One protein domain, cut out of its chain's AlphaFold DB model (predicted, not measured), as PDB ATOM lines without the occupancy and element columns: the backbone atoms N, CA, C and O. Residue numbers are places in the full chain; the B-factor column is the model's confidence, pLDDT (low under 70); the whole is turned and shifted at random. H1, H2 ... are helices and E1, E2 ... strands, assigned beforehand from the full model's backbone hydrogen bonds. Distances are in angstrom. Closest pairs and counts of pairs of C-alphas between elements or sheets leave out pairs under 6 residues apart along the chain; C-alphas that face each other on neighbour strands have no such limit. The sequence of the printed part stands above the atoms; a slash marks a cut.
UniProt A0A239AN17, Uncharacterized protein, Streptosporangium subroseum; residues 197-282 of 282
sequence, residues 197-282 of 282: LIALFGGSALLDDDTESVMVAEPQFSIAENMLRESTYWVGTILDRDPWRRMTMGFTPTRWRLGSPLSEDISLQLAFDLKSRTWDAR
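Overview. This is residues 197 to 282 of the 282 residues of an uncharacterized protein of Streptosporangium subroseum (UniProt A0A239AN17). A strongly twisted sheet of four strands, folded back and forth in hairpins, has helix H1 over one face, and strand E1 packs on H1 without joining the sheet. Helix H2 only grazes the sheet, and a long loop joins E3 to E4. The printed part has 86 residues, with H1, E1, H2, E2, E3, E4 and E5 in chain order; the class is mixed, helices and strands. The sheet's order is E2, E3, E4, E5, all antiparallel. The whole is compact, with a radius of gyration of the C-alphas of 13.1 A and spans of 34 by 31 by 17 A.

Arrangement. E2, residues 233 to 242, E3, 246 to 252, E4, 268 to 273, and E5, 278 to 281, form a meander, each strand the antiparallel neighbour of the one before. Within hydrogen-bond range are N 237 and O 250 at 2.9 A, N 249 and O 270 at 2.8 A, and N 271 and O 280 at 2.9 A. H1, residues 197 to 206, is on the sheet at a height of 8.7 A, in two layers, a helix on one face of a sheet. It runs slantwise to the strands, at 43 degrees to E3 on the local plane; its closest C-alphas to E2 are those of Ala 205 and Ile 238, 7.3 A apart. E1, residues 213 to 217, pairs with no named strand and touches H1, closest at the C-alphas of Gly 203 and Val 216, 5.8 A. H2, residues 221 to 230, only grazes the sheet with residues 223 to 228; H1 and H2 are apart. In both helices every O i to N i+4 pair is within hydrogen-bond range.

Along the chain. H1 begins at C-alpha 197 (-27.646, 25.841, 41.566) and is 14.3 A long; H2 is 14.6 A. E1 measures 13.3 A, E2 27.6 A, E3 20.2 A, E4 16.4 A and E5 10.2 A, ending at C-alpha 281 (-32.493, 17.535, 29.018).

Size, cuts and confidence. The C-alphas farthest apart, of Asp 210 and Arg 229, are 38.7 A apart. The printed part has no cut, the E3 to E4 link of 15 residues is long, and no printed residue is under 70 in pLDDT.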
ATOM      1  N   LEU A 197     -26.940  24.611  41.945       97.00
ATOM      2  CA  LEU A 197     -27.646  25.841  41.566       97.00
ATOM      3  C   LEU A 197     -28.889  25.559  40.714       97.00
ATOM      4  O   LEU A 197     -29.922  26.175  40.945       97.00
ATOM      5  N   ILE A 198     -28.824  24.604  39.778       97.31
ATOM      6  CA  ILE A 198     -29.985  24.190  38.971       97.31
ATOM      7  C   ILE A 198     -31.105  23.650  39.874       97.31
ATOM      8  O   ILE A 198     -32.268  24.013  39.695       97.31
ATOM      9  N   ALA A 199     -30.764  22.814  40.859       96.75
ATOM     10  CA  ALA A 199     -31.738  22.264  41.800       96.75
ATOM     11  C   ALA A 199     -32.343  23.341  42.716       96.75
ATOM     12  O   ALA A 199     -33.559  23.359  42.900       96.75
ATOM     13  N   LEU A 200     -31.521  24.255  43.245       95.50
ATOM     14  CA  LEU A 200     -31.966  25.368  44.092       95.50
ATOM     15  C   LEU A 200     -32.884  26.327  43.328       95.50
ATOM     16  O   LEU A 200     -33.974  26.642  43.799       95.50
ATOM     17  N   PHE A 201     -32.481  26.744  42.126       95.06
ATOM     18  CA  PHE A 201     -33.276  27.640  41.287       95.06
ATOM     19  C   PHE A 201     -34.610  27.001  40.895       95.06
ATOM     20  O   PHE A 201     -35.665  27.623  41.019       95.06
ATOM     21  N   GLY A 202     -34.570  25.727  40.498       93.88
ATOM     22  CA  GLY A 202     -35.769  24.969  40.179       93.88
ATOM     23  C   GLY A 202     -36.705  24.796  41.374       93.88
ATOM     24  O   GLY A 202     -37.904  25.033  41.268       93.88
ATOM     25  N   GLY A 203     -36.166  24.429  42.538       93.12
ATOM     26  CA  GLY A 203     -36.956  24.304  43.760       93.12
ATOM     27  C   GLY A 203     -37.579  25.621  44.192       93.12
ATOM     28  O   GLY A 203     -38.743  25.629  44.573       93.12
ATOM     29  N   SER A 204     -36.864  26.734  44.033       91.94
ATOM     30  CA  SER A 204     -37.394  28.057  44.353       91.94
ATOM     31  C   SER A 204     -38.634  28.398  43.520       91.94
ATOM     32  O   SER A 204     -39.613  28.932  44.034       91.94
ATOM     33  N   ALA A 205     -38.660  27.994  42.247       90.50
ATOM     34  CA  ALA A 205     -39.809  28.203  41.367       90.50
ATOM     35  C   ALA A 205     -41.049  27.360  41.728       90.50
ATOM     36  O   ALA A 205     -42.160  27.695  41.293       90.50
ATOM     37  N   LEU A 206     -40.859  26.273  42.485       90.19
ATOM     38  CA  LEU A 206     -41.916  25.382  42.971       90.19
ATOM     39  C   LEU A 206     -42.501  25.816  44.319       90.19
ATOM     40  O   LEU A 206     -43.499  25.240  44.739       90.19
ATOM     41  N   LEU A 207     -41.893  26.795  44.989       89.12
ATOM     42  CA  LEU A 207     -42.424  27.357  46.226       89.12
ATOM     43  C   LEU A 207     -43.590  28.312  45.927       89.12
ATOM     44  O   LEU A 207     -43.632  28.989  44.890       89.12
ATOM     45  N   ASP A 208     -44.529  28.364  46.864       83.06
ATOM     46  CA  ASP A 208     -45.646  29.303  46.921       83.06
ATOM     47  C   ASP A 208     -45.883  29.741  48.377       83.06
ATOM     48  O   ASP A 208     -45.161  29.317  49.281       83.06
ATOM     49  N   ASP A 209     -46.873  30.609  48.598       79.38
ATOM     50  CA  ASP A 209     -47.155  31.196  49.915       79.38
ATOM     51  C   ASP A 209     -47.517  30.143  50.985       79.38
ATOM     52  O   ASP A 209     -47.351  30.401  52.176       79.38
ATOM     53  N   ASP A 210     -47.974  28.956  50.571       84.38
ATOM     54  CA  ASP A 210     -48.382  27.860  51.457       84.38
ATOM     55  C   ASP A 210     -47.293  26.775  51.605       84.38
ATOM     56  O   ASP A 210     -47.446  25.829  52.387       84.38
ATOM     57  N   THR A 211     -46.179  26.896  50.877       84.69
ATOM     58  CA  THR A 211     -45.114  25.890  50.823       84.69
ATOM     59  C   THR A 211     -43.811  26.439  51.390       84.69
ATOM     60  O   THR A 211     -43.021  27.074  50.700       84.69
ATOM     61  N   GLU A 212     -43.517  26.106  52.648       87.06
ATOM     62  CA  GLU A 212     -42.276  26.539  53.310       87.06
ATOM     63  C   GLU A 212     -41.009  25.920  52.700       87.06
ATOM     64  O   GLU A 212     -39.920  26.486  52.799       87.06
ATOM     65  N   SER A 213     -41.124  24.721  52.117       91.69
ATOM     66  CA  SER A 213     -39.987  24.011  51.532       91.69
ATOM     67  C   SER A 213     -40.393  22.904  50.564       91.69
ATOM     68  O   SER A 213     -41.426  22.261  50.746       91.69
ATOM     69  N   VAL A 214     -39.516  22.607  49.607       92.50
ATOM     70  CA  VAL A 214     -39.644  21.498  48.653       92.50
ATOM     71  C   VAL A 214     -38.363  20.670  48.597       92.50
ATOM     72  O   VAL A 214     -37.270  21.160  48.875       92.50
ATOM     73  N   MET A 215     -38.486  19.395  48.221       93.62
ATOM     74  CA  MET A 215     -37.340  18.503  48.021       93.62
ATOM     75  C   MET A 215     -37.100  18.275  46.530       93.62
ATOM     76  O   MET A 215     -37.854  17.545  45.880       93.62
ATOM     77  N   VAL A 216     -36.008  18.815  45.998       94.75
ATOM     78  CA  VAL A 216     -35.642  18.698  44.580       94.75
ATOM     79  C   VAL A 216     -34.413  17.814  44.439       94.75
ATOM     80  O   VAL A 216     -33.412  18.019  45.119       94.75
ATOM     81  N   ALA A 217     -34.488  16.804  43.574       96.38
ATOM     82  CA  ALA A 217     -33.315  16.005  43.246       96.38
ATOM     83  C   ALA A 217     -32.328  16.862  42.449       96.38
ATOM     84  O   ALA A 217     -32.739  17.661  41.617       96.38
ATOM     85  N   GLU A 218     -31.032  16.688  42.648       97.06
ATOM     86  CA  GLU A 218     -30.027  17.261  41.759       97.06
ATOM     87  C   GLU A 218     -30.121  16.638  40.355       97.06
ATOM     88  O   GLU A 218     -30.373  15.428  40.237       97.06
ATOM     89  N   PRO A 219     -29.891  17.419  39.279       96.75
ATOM     90  CA  PRO A 219     -29.725  16.846  37.952       96.75
ATOM     91  C   PRO A 219     -28.537  15.884  37.928       96.75
ATOM     92  O   PRO A 219     -27.625  15.939  38.756       96.75
ATOM     93  N   GLN A 220     -28.542  14.969  36.961       95.81
ATOM     94  CA  GLN A 220     -27.391  14.096  36.758       95.81
ATOM     95  C   GLN A 220     -26.149  14.952  36.480       95.81
ATOM     96  O   GLN A 220     -26.199  15.855  35.648       95.81
ATOM     97  N   PHE A 221     -25.030  14.631  37.135       95.88
ATOM     98  CA  PHE A 221     -23.765  15.366  37.011       95.88
ATOM     99  C   PHE A 221     -23.348  15.595  35.547       95.88
ATOM    100  O   PHE A 221     -22.882  16.673  35.187       95.88
ATOM    101  N   SER A 222     -23.588  14.604  34.683       96.81
ATOM    102  CA  SER A 222     -23.297  14.665  33.247       96.81
ATOM    103  C   SER A 222     -24.051  15.770  32.502       96.81
ATOM    104  O   SER A 222     -23.551  16.251  31.492       96.81
ATOM    105  N   ILE A 223     -25.233  16.190  32.971       96.50
ATOM    106  CA  ILE A 223     -25.988  17.295  32.363       96.50
ATOM    107  C   ILE A 223     -25.194  18.594  32.526       96.50
ATOM    108  O   ILE A 223     -24.825  19.218  31.534       96.50
ATOM    109  N   ALA A 224     -24.859  18.957  33.767       97.19
ATOM    110  CA  ALA A 224     -24.079  20.158  34.056       97.19
ATOM    111  C   ALA A 224     -22.662  20.082  33.460       97.19
ATOM    112  O   ALA A 224     -22.139  21.087  32.984       97.19
ATOM    113  N   GLU A 225     -22.045  18.895  33.439       97.56
ATOM    114  CA  GLU A 225     -20.734  18.690  32.814       97.56
ATOM    115  C   GLU A 225     -20.769  18.984  31.308       97.56
ATOM    116  O   GLU A 225     -19.909  19.705  30.803       97.56
ATOM    117  N   ASN A 226     -21.767  18.458  30.592       97.25
ATOM    118  CA  ASN A 226     -21.913  18.695  29.158       97.25
ATOM    119  C   ASN A 226     -22.186  20.174  28.862       97.25
ATOM    120  O   ASN A 226     -21.546  20.738  27.979       97.25
ATOM    121  N   MET A 227     -23.040  20.829  29.654       97.56
ATOM    122  CA  MET A 227     -23.284  22.270  29.523       97.56
ATOM    123  C   MET A 227     -21.996  23.086  29.704       97.56
ATOM    124  O   MET A 227     -21.686  23.951  28.886       97.56
ATOM    125  N   LEU A 228     -21.201  22.801  30.742       97.56
ATOM    126  CA  LEU A 228     -19.939  23.515  30.990       97.56
ATOM    127  C   LEU A 228     -18.847  23.204  29.957       97.56
ATOM    128  O   LEU A 228     -17.920  23.995  29.784       97.56
ATOM    129  N   ARG A 229     -18.955  22.072  29.251       96.69
ATOM    130  CA  ARG A 229     -18.102  21.750  28.101       96.69
ATOM    131  C   ARG A 229     -18.459  22.590  26.873       96.69
ATOM    132  O   ARG A 229     -17.565  22.932  26.105       96.69
ATOM    133  N   GLU A 230     -19.737  22.906  26.685       96.94
ATOM    134  CA  GLU A 230     -20.229  23.711  25.561       96.94
ATOM    135  C   GLU A 230     -20.006  25.213  25.761       96.94
ATOM    136  O   GLU A 230     -19.633  25.914  24.821       96.94
ATOM    137  N   SER A 231     -20.199  25.715  26.982       97.31
ATOM    138  CA  SER A 231     -19.975  27.120  27.321       97.31
ATOM    139  C   SER A 231     -19.493  27.277  28.756       97.31
ATOM    140  O   SER A 231     -19.976  26.617  29.674       97.31
ATOM    141  N   THR A 232     -18.583  28.227  28.966       96.00
ATOM    142  CA  THR A 232     -18.103  28.599  30.300       96.00
ATOM    143  C   THR A 232     -19.071  29.498  31.061       96.00
ATOM    144  O   THR A 232     -18.851  29.766  32.236       96.00
ATOM    145  N   TYR A 233     -20.140  29.972  30.424       95.94
ATOM    146  CA  TYR A 233     -21.156  30.801  31.058       95.94
ATOM    147  C   TYR A 233     -22.560  30.396  30.621       95.94
ATOM    148  O   TYR A 233     -22.790  30.094  29.449       95.94
ATOM    149  N   TRP A 234     -23.490  30.420  31.573       97.44
ATOM    150  CA  TRP A 234     -24.890  30.070  31.359       97.44
ATOM    151  C   TRP A 234     -25.816  30.983  32.146       97.44
ATOM    152  O   TRP A 234     -25.514  31.374  33.276       97.44
ATOM    153  N   VAL A 235     -26.964  31.269  31.540       96.25
ATOM    154  CA  VAL A 235     -28.098  31.953  32.163       96.25
ATOM    155  C   VAL A 235     -29.284  31.004  32.128       96.25
ATOM    156  O   VAL A 235     -29.605  30.493  31.058       96.25
ATOM    157  N   GLY A 236     -29.906  30.759  33.279       95.38
ATOM    158  CA  GLY A 236     -31.087  29.921  33.440       95.38
ATOM    159  C   GLY A 236     -32.328  30.745  33.784       95.38
ATOM    160  O   GLY A 236     -32.274  31.639  34.630       95.38
ATOM    161  N   THR A 237     -33.452  30.425  33.149       94.38
ATOM    162  CA  THR A 237     -34.764  31.047  33.383       94.38
ATOM    163  C   THR A 237     -35.845  29.982  33.544       94.38
ATOM    164  O   THR A 237     -35.730  28.880  33.005       94.38
ATOM    165  N   ILE A 238     -36.909  30.292  34.287       92.88
ATOM    166  CA  ILE A 238     -38.090  29.425  34.364       92.88
ATOM    167  C   ILE A 238     -38.969  29.709  33.144       92.88
ATOM    168  O   ILE A 238     -39.389  30.847  32.945       92.88
ATOM    169  N   LEU A 239     -39.243  28.686  32.333       92.69
ATOM    170  CA  LEU A 239     -40.096  28.807  31.143       92.69
ATOM    171  C   LEU A 239     -41.548  28.451  31.441       92.69
ATOM    172  O   LEU A 239     -42.467  29.067  30.912       92.69
ATOM    173  N   ASP A 240     -41.742  27.417  32.254       91.56
ATOM    174  CA  ASP A 240     -43.053  26.860  32.561       91.56
ATOM    175  C   ASP A 240     -43.014  26.168  33.924       91.56
ATOM    176  O   ASP A 240     -42.019  25.520  34.272       91.56
ATOM    177  N   ARG A 241     -44.105  26.287  34.685       89.81
ATOM    178  CA  ARG A 241     -44.275  25.595  35.962       89.81
ATOM    179  C   ARG A 241     -45.700  25.075  36.109       89.81
ATOM    180  O   ARG A 241     -46.665  25.834  36.106       89.81
ATOM    181  N   ASP A 242     -45.807  23.771  36.310       86.88
ATOM    182  CA  ASP A 242     -46.983  23.095  36.839       86.88
ATOM    183  C   ASP A 242     -46.590  22.518  38.211       86.88
ATOM    184  O   ASP A 242     -45.859  21.515  38.251       86.88
ATOM    185  N   PRO A 243     -47.064  23.118  39.322       75.56
ATOM    186  CA  PRO A 243     -46.730  22.705  40.690       75.56
ATOM    187  C   PRO A 243     -47.018  21.234  41.010       75.56
ATOM    188  O   PRO A 243     -46.534  20.715  42.010       75.56
ATOM    189  N   TRP A 244     -47.796  20.541  40.174       80.00
ATOM    190  CA  TRP A 244     -48.215  19.160  40.409       80.00
ATOM    191  C   TRP A 244     -47.585  18.157  39.450       80.00
ATOM    192  O   TRP A 244     -47.749  16.947  39.633       80.00
ATOM    193  N   ARG A 245     -46.917  18.626  38.392       86.81
ATOM    194  CA  ARG A 245     -46.447  17.749  37.312       86.81
ATOM    195  C   ARG A 245     -45.002  17.994  36.952       86.81
ATOM    196  O   ARG A 245     -44.197  17.068  37.017       86.81
ATOM    197  N   ARG A 246     -44.688  19.208  36.505       92.75
ATOM    198  CA  ARG A 246     -43.425  19.472  35.826       92.75
ATOM    199  C   ARG A 246     -43.033  20.933  35.925       92.75
ATOM    200  O   ARG A 246     -43.873  21.813  35.800       92.75
ATOM    201  N   MET A 247     -41.737  21.178  36.007       94.69
ATOM    202  CA  MET A 247     -41.149  22.493  35.784       94.69
ATOM    203  C   MET A 247     -40.160  22.414  34.624       94.69
ATOM    204  O   MET A 247     -39.422  21.438  34.512       94.69
ATOM    205  N   THR A 248     -40.130  23.437  33.775       96.00
ATOM    206  CA  THR A 248     -39.168  23.551  32.676       96.00
ATOM    207  C   THR A 248     -38.325  24.806  32.843       96.00
ATOM    208  O   THR A 248     -38.853  25.906  33.009       96.00
ATOM    209  N   MET A 249     -37.013  24.638  32.729       96.19
ATOM    210  CA  MET A 249     -36.037  25.717  32.687       96.19
ATOM    211  C   MET A 249     -35.411  25.829  31.307       96.19
ATOM    212  O   MET A 249     -35.164  24.819  30.651       96.19
ATOM    213  N   GLY A 250     -35.142  27.058  30.890       96.69
ATOM    214  CA  GLY A 250     -34.420  27.384  29.673       96.69
ATOM    215  C   GLY A 250     -33.028  27.881  30.013       96.69
ATOM    216  O   GLY A 250     -32.859  28.632  30.970       96.69
ATOM    217  N   PHE A 251     -32.041  27.467  29.227       97.38
ATOM    218  CA  PHE A 251     -30.656  27.876  29.386       97.38
ATOM    219  C   PHE A 251     -30.111  28.486  28.098       97.38
ATOM    220  O   PHE A 251     -30.271  27.930  27.008       97.38
ATOM    221  N   THR A 252     -29.415  29.610  28.248       96.88
ATOM    222  CA  THR A 252     -28.742  30.317  27.154       96.88
ATOM    223  C   THR A 252     -27.260  30.492  27.499       96.88
ATOM    224  O   THR A 252     -26.948  30.983  28.592       96.88
ATOM    225  N   PRO A 253     -26.325  30.133  26.599       96.19
ATOM    226  CA  PRO A 253     -24.892  30.274  26.821       96.19
ATOM    227  C   PRO A 253     -24.475  31.722  26.547       96.19
ATOM    228  O   PRO A 253     -23.843  32.031  25.541       96.19
ATOM    229  N   THR A 254     -24.884  32.643  27.420       93.38
ATOM    230  CA  THR A 254     -24.537  34.069  27.344       93.38
ATOM    231  C   THR A 254     -24.135  34.613  28.709       93.38
ATOM    232  O   THR A 254     -24.423  34.014  29.742       93.38
ATOM    233  N   ARG A 255     -23.440  35.751  28.730       90.94
ATOM    234  CA  ARG A 255     -23.200  36.488  29.972       90.94
ATOM    235  C   ARG A 255     -24.373  37.423  30.210       90.94
ATOM    236  O   ARG A 255     -24.720  38.204  29.328       90.94
ATOM    237  N   TRP A 256     -24.925  37.396  31.414       88.81
ATOM    238  CA  TRP A 256     -25.927  38.366  31.836       88.81
ATOM    239  C   TRP A 256     -25.297  39.460  32.699       88.81
ATOM    240  O   TRP A 256     -24.307  39.236  33.396       88.81
ATOM    241  N   ARG A 257     -25.861  40.663  32.625       83.94
ATOM    242  CA  ARG A 257     -25.511  41.792  33.488       83.94
ATOM    243  C   ARG A 257     -26.785  42.395  34.042       83.94
ATOM    244  O   ARG A 257     -27.786  42.471  33.331       83.94
ATOM    245  N   LEU A 258     -26.700  42.904  35.267       79.94
ATOM    246  CA  LEU A 258     -27.784  43.652  35.886       79.94
ATOM    247  C   LEU A 258     -28.287  44.764  34.952       79.94
ATOM    248  O   LEU A 258     -27.494  45.499  34.361       79.94
ATOM    249  N   GLY A 259     -29.608  44.847  34.793       78.75
ATOM    250  CA  GLY A 259     -30.275  45.798  33.899       78.75
ATOM    251  C   GLY A 259     -30.334  45.380  32.425       78.75
ATOM    252  O   GLY A 259     -30.990  46.060  31.641       78.75
ATOM    253  N   SER A 260     -29.696  44.273  32.030       84.56
ATOM    254  CA  SER A 260     -29.863  43.712  30.682       84.56
ATOM    255  C   SER A 260     -31.106  42.818  30.626       84.56
ATOM    256  O   SER A 260     -31.328  42.041  31.562       84.56
ATOM    257  N   PRO A 261     -31.909  42.873  29.548       84.50
ATOM    258  CA  PRO A 261     -33.009  41.934  29.371       84.50
ATOM    259  C   PRO A 261     -32.479  40.500  29.252       84.50
ATOM    260  O   PRO A 261     -31.354  40.267  28.800       84.50
ATOM    261  N   LEU A 262     -33.299  39.538  29.668       85.62
ATOM    262  CA  LEU A 262     -33.023  38.122  29.445       85.62
ATOM    263  C   LEU A 262     -33.183  37.801  27.957       85.62
ATOM    264  O   LEU A 262     -34.044  38.365  27.285       85.62
ATOM    265  N   SER A 263     -32.331  36.915  27.445       84.38
ATOM    266  CA  SER A 263     -32.445  36.441  26.066       84.38
ATOM    267  C   SER A 263     -33.666  35.534  25.923       84.38
ATOM    268  O   SER A 263     -33.927  34.705  26.795       84.38
ATOM    269  N   GLU A 264     -34.389  35.678  24.815       86.56
ATOM    270  CA  GLU A 264     -35.478  34.773  24.430       86.56
ATOM    271  C   GLU A 264     -34.956  33.522  23.693       86.56
ATOM    272  O   GLU A 264     -35.674  32.530  23.561       86.56
ATOM    273  N   ASP A 265     -33.690  33.533  23.255       90.12
ATOM    274  CA  ASP A 265     -33.061  32.444  22.505       90.12
ATOM    275  C   ASP A 265     -32.569  31.344  23.458       90.12
ATOM    276  O   ASP A 265     -31.413  31.303  23.898       90.12
ATOM    277  N   ILE A 266     -33.474  30.430  23.793       94.50
ATOM    278  CA  ILE A 266     -33.175  29.267  24.630       94.50
ATOM    279  C   ILE A 266     -32.418  28.215  23.816       94.50
ATOM    280  O   ILE A 266     -32.925  27.704  22.820       94.50
ATOM    281  N   SER A 267     -31.210  27.865  24.264       94.75
ATOM    282  CA  SER A 267     -30.358  26.865  23.603       94.75
ATOM    283  C   SER A 267     -30.565  25.448  24.134       94.75
ATOM    284  O   SER A 267     -30.393  24.491  23.387       94.75
ATOM    285  N   LEU A 268     -30.933  25.314  25.409       96.44
ATOM    286  CA  LEU A 268     -31.185  24.031  26.067       96.44
ATOM    287  C   LEU A 268     -32.389  24.156  26.998       96.44
ATOM    288  O   LEU A 268     -32.531  25.173  27.681       96.44
ATOM    289  N   GLN A 269     -33.220  23.118  27.080       96.81
ATOM    290  CA  GLN A 269     -34.268  23.029  28.092       96.81
ATOM    291  C   GLN A 269     -34.000  21.884  29.064       96.81
ATOM    292  O   GLN A 269     -33.690  20.766  28.661       96.81
ATOM    293  N   LEU A 270     -34.169  22.138  30.361       97.25
ATOM    294  CA  LEU A 270     -34.176  21.098  31.388       97.25
ATOM    295  C   LEU A 270     -35.564  21.017  32.006       97.25
ATOM    296  O   LEU A 270     -36.066  22.000  32.550       97.25
ATOM    297  N   ALA A 271     -36.178  19.843  31.944       96.62
ATOM    298  CA  ALA A 271     -37.457  19.579  32.581       96.62
ATOM    299  C   ALA A 271     -37.261  18.733  33.842       96.62
ATOM    300  O   ALA A 271     -36.614  17.689  33.787       96.62
ATOM    301  N   PHE A 272     -37.849  19.160  34.954       96.44
ATOM    302  CA  PHE A 272     -37.952  18.379  36.182       96.44
ATOM    303  C   PHE A 272     -39.356  17.791  36.295       96.44
ATOM    304  O   PHE A 272     -40.333  18.541  36.349       96.44
ATOM    305  N   ASP A 273     -39.464  16.465  36.323       94.44
ATOM    306  CA  ASP A 273     -40.716  15.764  36.618       94.44
ATOM    307  C   ASP A 273     -40.853  15.586  38.134       94.44
ATOM    308  O   ASP A 273     -40.009  14.959  38.779       94.44
ATOM    309  N   LEU A 274     -41.919  16.140  38.712       91.62
ATOM    310  CA  LEU A 274     -42.116  16.153  40.164       91.62
ATOM    311  C   LEU A 274     -42.462  14.765  40.718       91.62
ATOM    312  O   LEU A 274     -42.183  14.478  41.882       91.62
ATOM    313  N   LYS A 275     -43.060  13.890  39.903       91.69
ATOM    314  CA  LYS A 275     -43.505  12.561  40.329       91.69
ATOM    315  C   LYS A 275     -42.348  11.569  40.340       91.69
ATOM    316  O   LYS A 275     -42.199  10.829  41.310       91.69
ATOM    317  N   SER A 276     -41.559  11.515  39.269       92.06
ATOM    318  CA  SER A 276     -40.373  10.654  39.197       92.06
ATOM    319  C   SER A 276     -39.155  11.275  39.872       92.06
ATOM    320  O   SER A 276     -38.222  10.544  40.197       92.06
ATOM    321  N   ARG A 277     -39.178  12.592  40.123       93.06
ATOM    322  CA  ARG A 277     -38.076  13.372  40.710       93.06
ATOM    323  C   ARG A 277     -36.810  13.262  39.866       93.06
ATOM    324  O   ARG A 277     -35.711  13.063  40.381       93.06
ATOM    325  N   THR A 278     -36.978  13.360  38.551       94.19
ATOM    326  CA  THR A 278     -35.899  13.222  37.568       94.19
ATOM    327  C   THR A 278     -35.816  14.430  36.655       94.19
ATOM    328  O   THR A 278     -36.813  15.100  36.390       94.19
ATOM    329  N   TRP A 279     -34.606  14.661  36.155       96.00
ATOM    330  CA  TRP A 279     -34.295  15.704  35.191       96.00
ATOM    331  C   TRP A 279     -34.108  15.122  33.799       96.00
ATOM    332  O   TRP A 279     -33.323  14.188  33.636       96.00
ATOM    333  N   ASP A 280     -34.753  15.739  32.815       93.88
ATOM    334  CA  ASP A 280     -34.600  15.421  31.400       93.88
ATOM    335  C   ASP A 280     -34.123  16.656  30.634       93.88
ATOM    336  O   ASP A 280     -34.781  17.701  30.645       93.88
ATOM    337  N   ALA A 281     -32.993  16.522  29.940       89.88
ATOM    338  CA  ALA A 281     -32.493  17.535  29.018       89.88
ATOM    339  C   ALA A 281     -33.147  17.374  27.638       89.88
ATOM    340  O   ALA A 281     -33.296  16.250  27.150       89.88
ATOM    341  N   ARG A 282     -33.554  18.487  27.032       80.69
ATOM    342  CA  ARG A 282     -34.223  18.558  25.729       80.69
ATOM    343  C   ARG A 282     -33.627  19.651  24.861       80.69
ATOM    344  O   ARG A 282     -33.301  20.728  25.413       80.69
TER     345      ARG A 282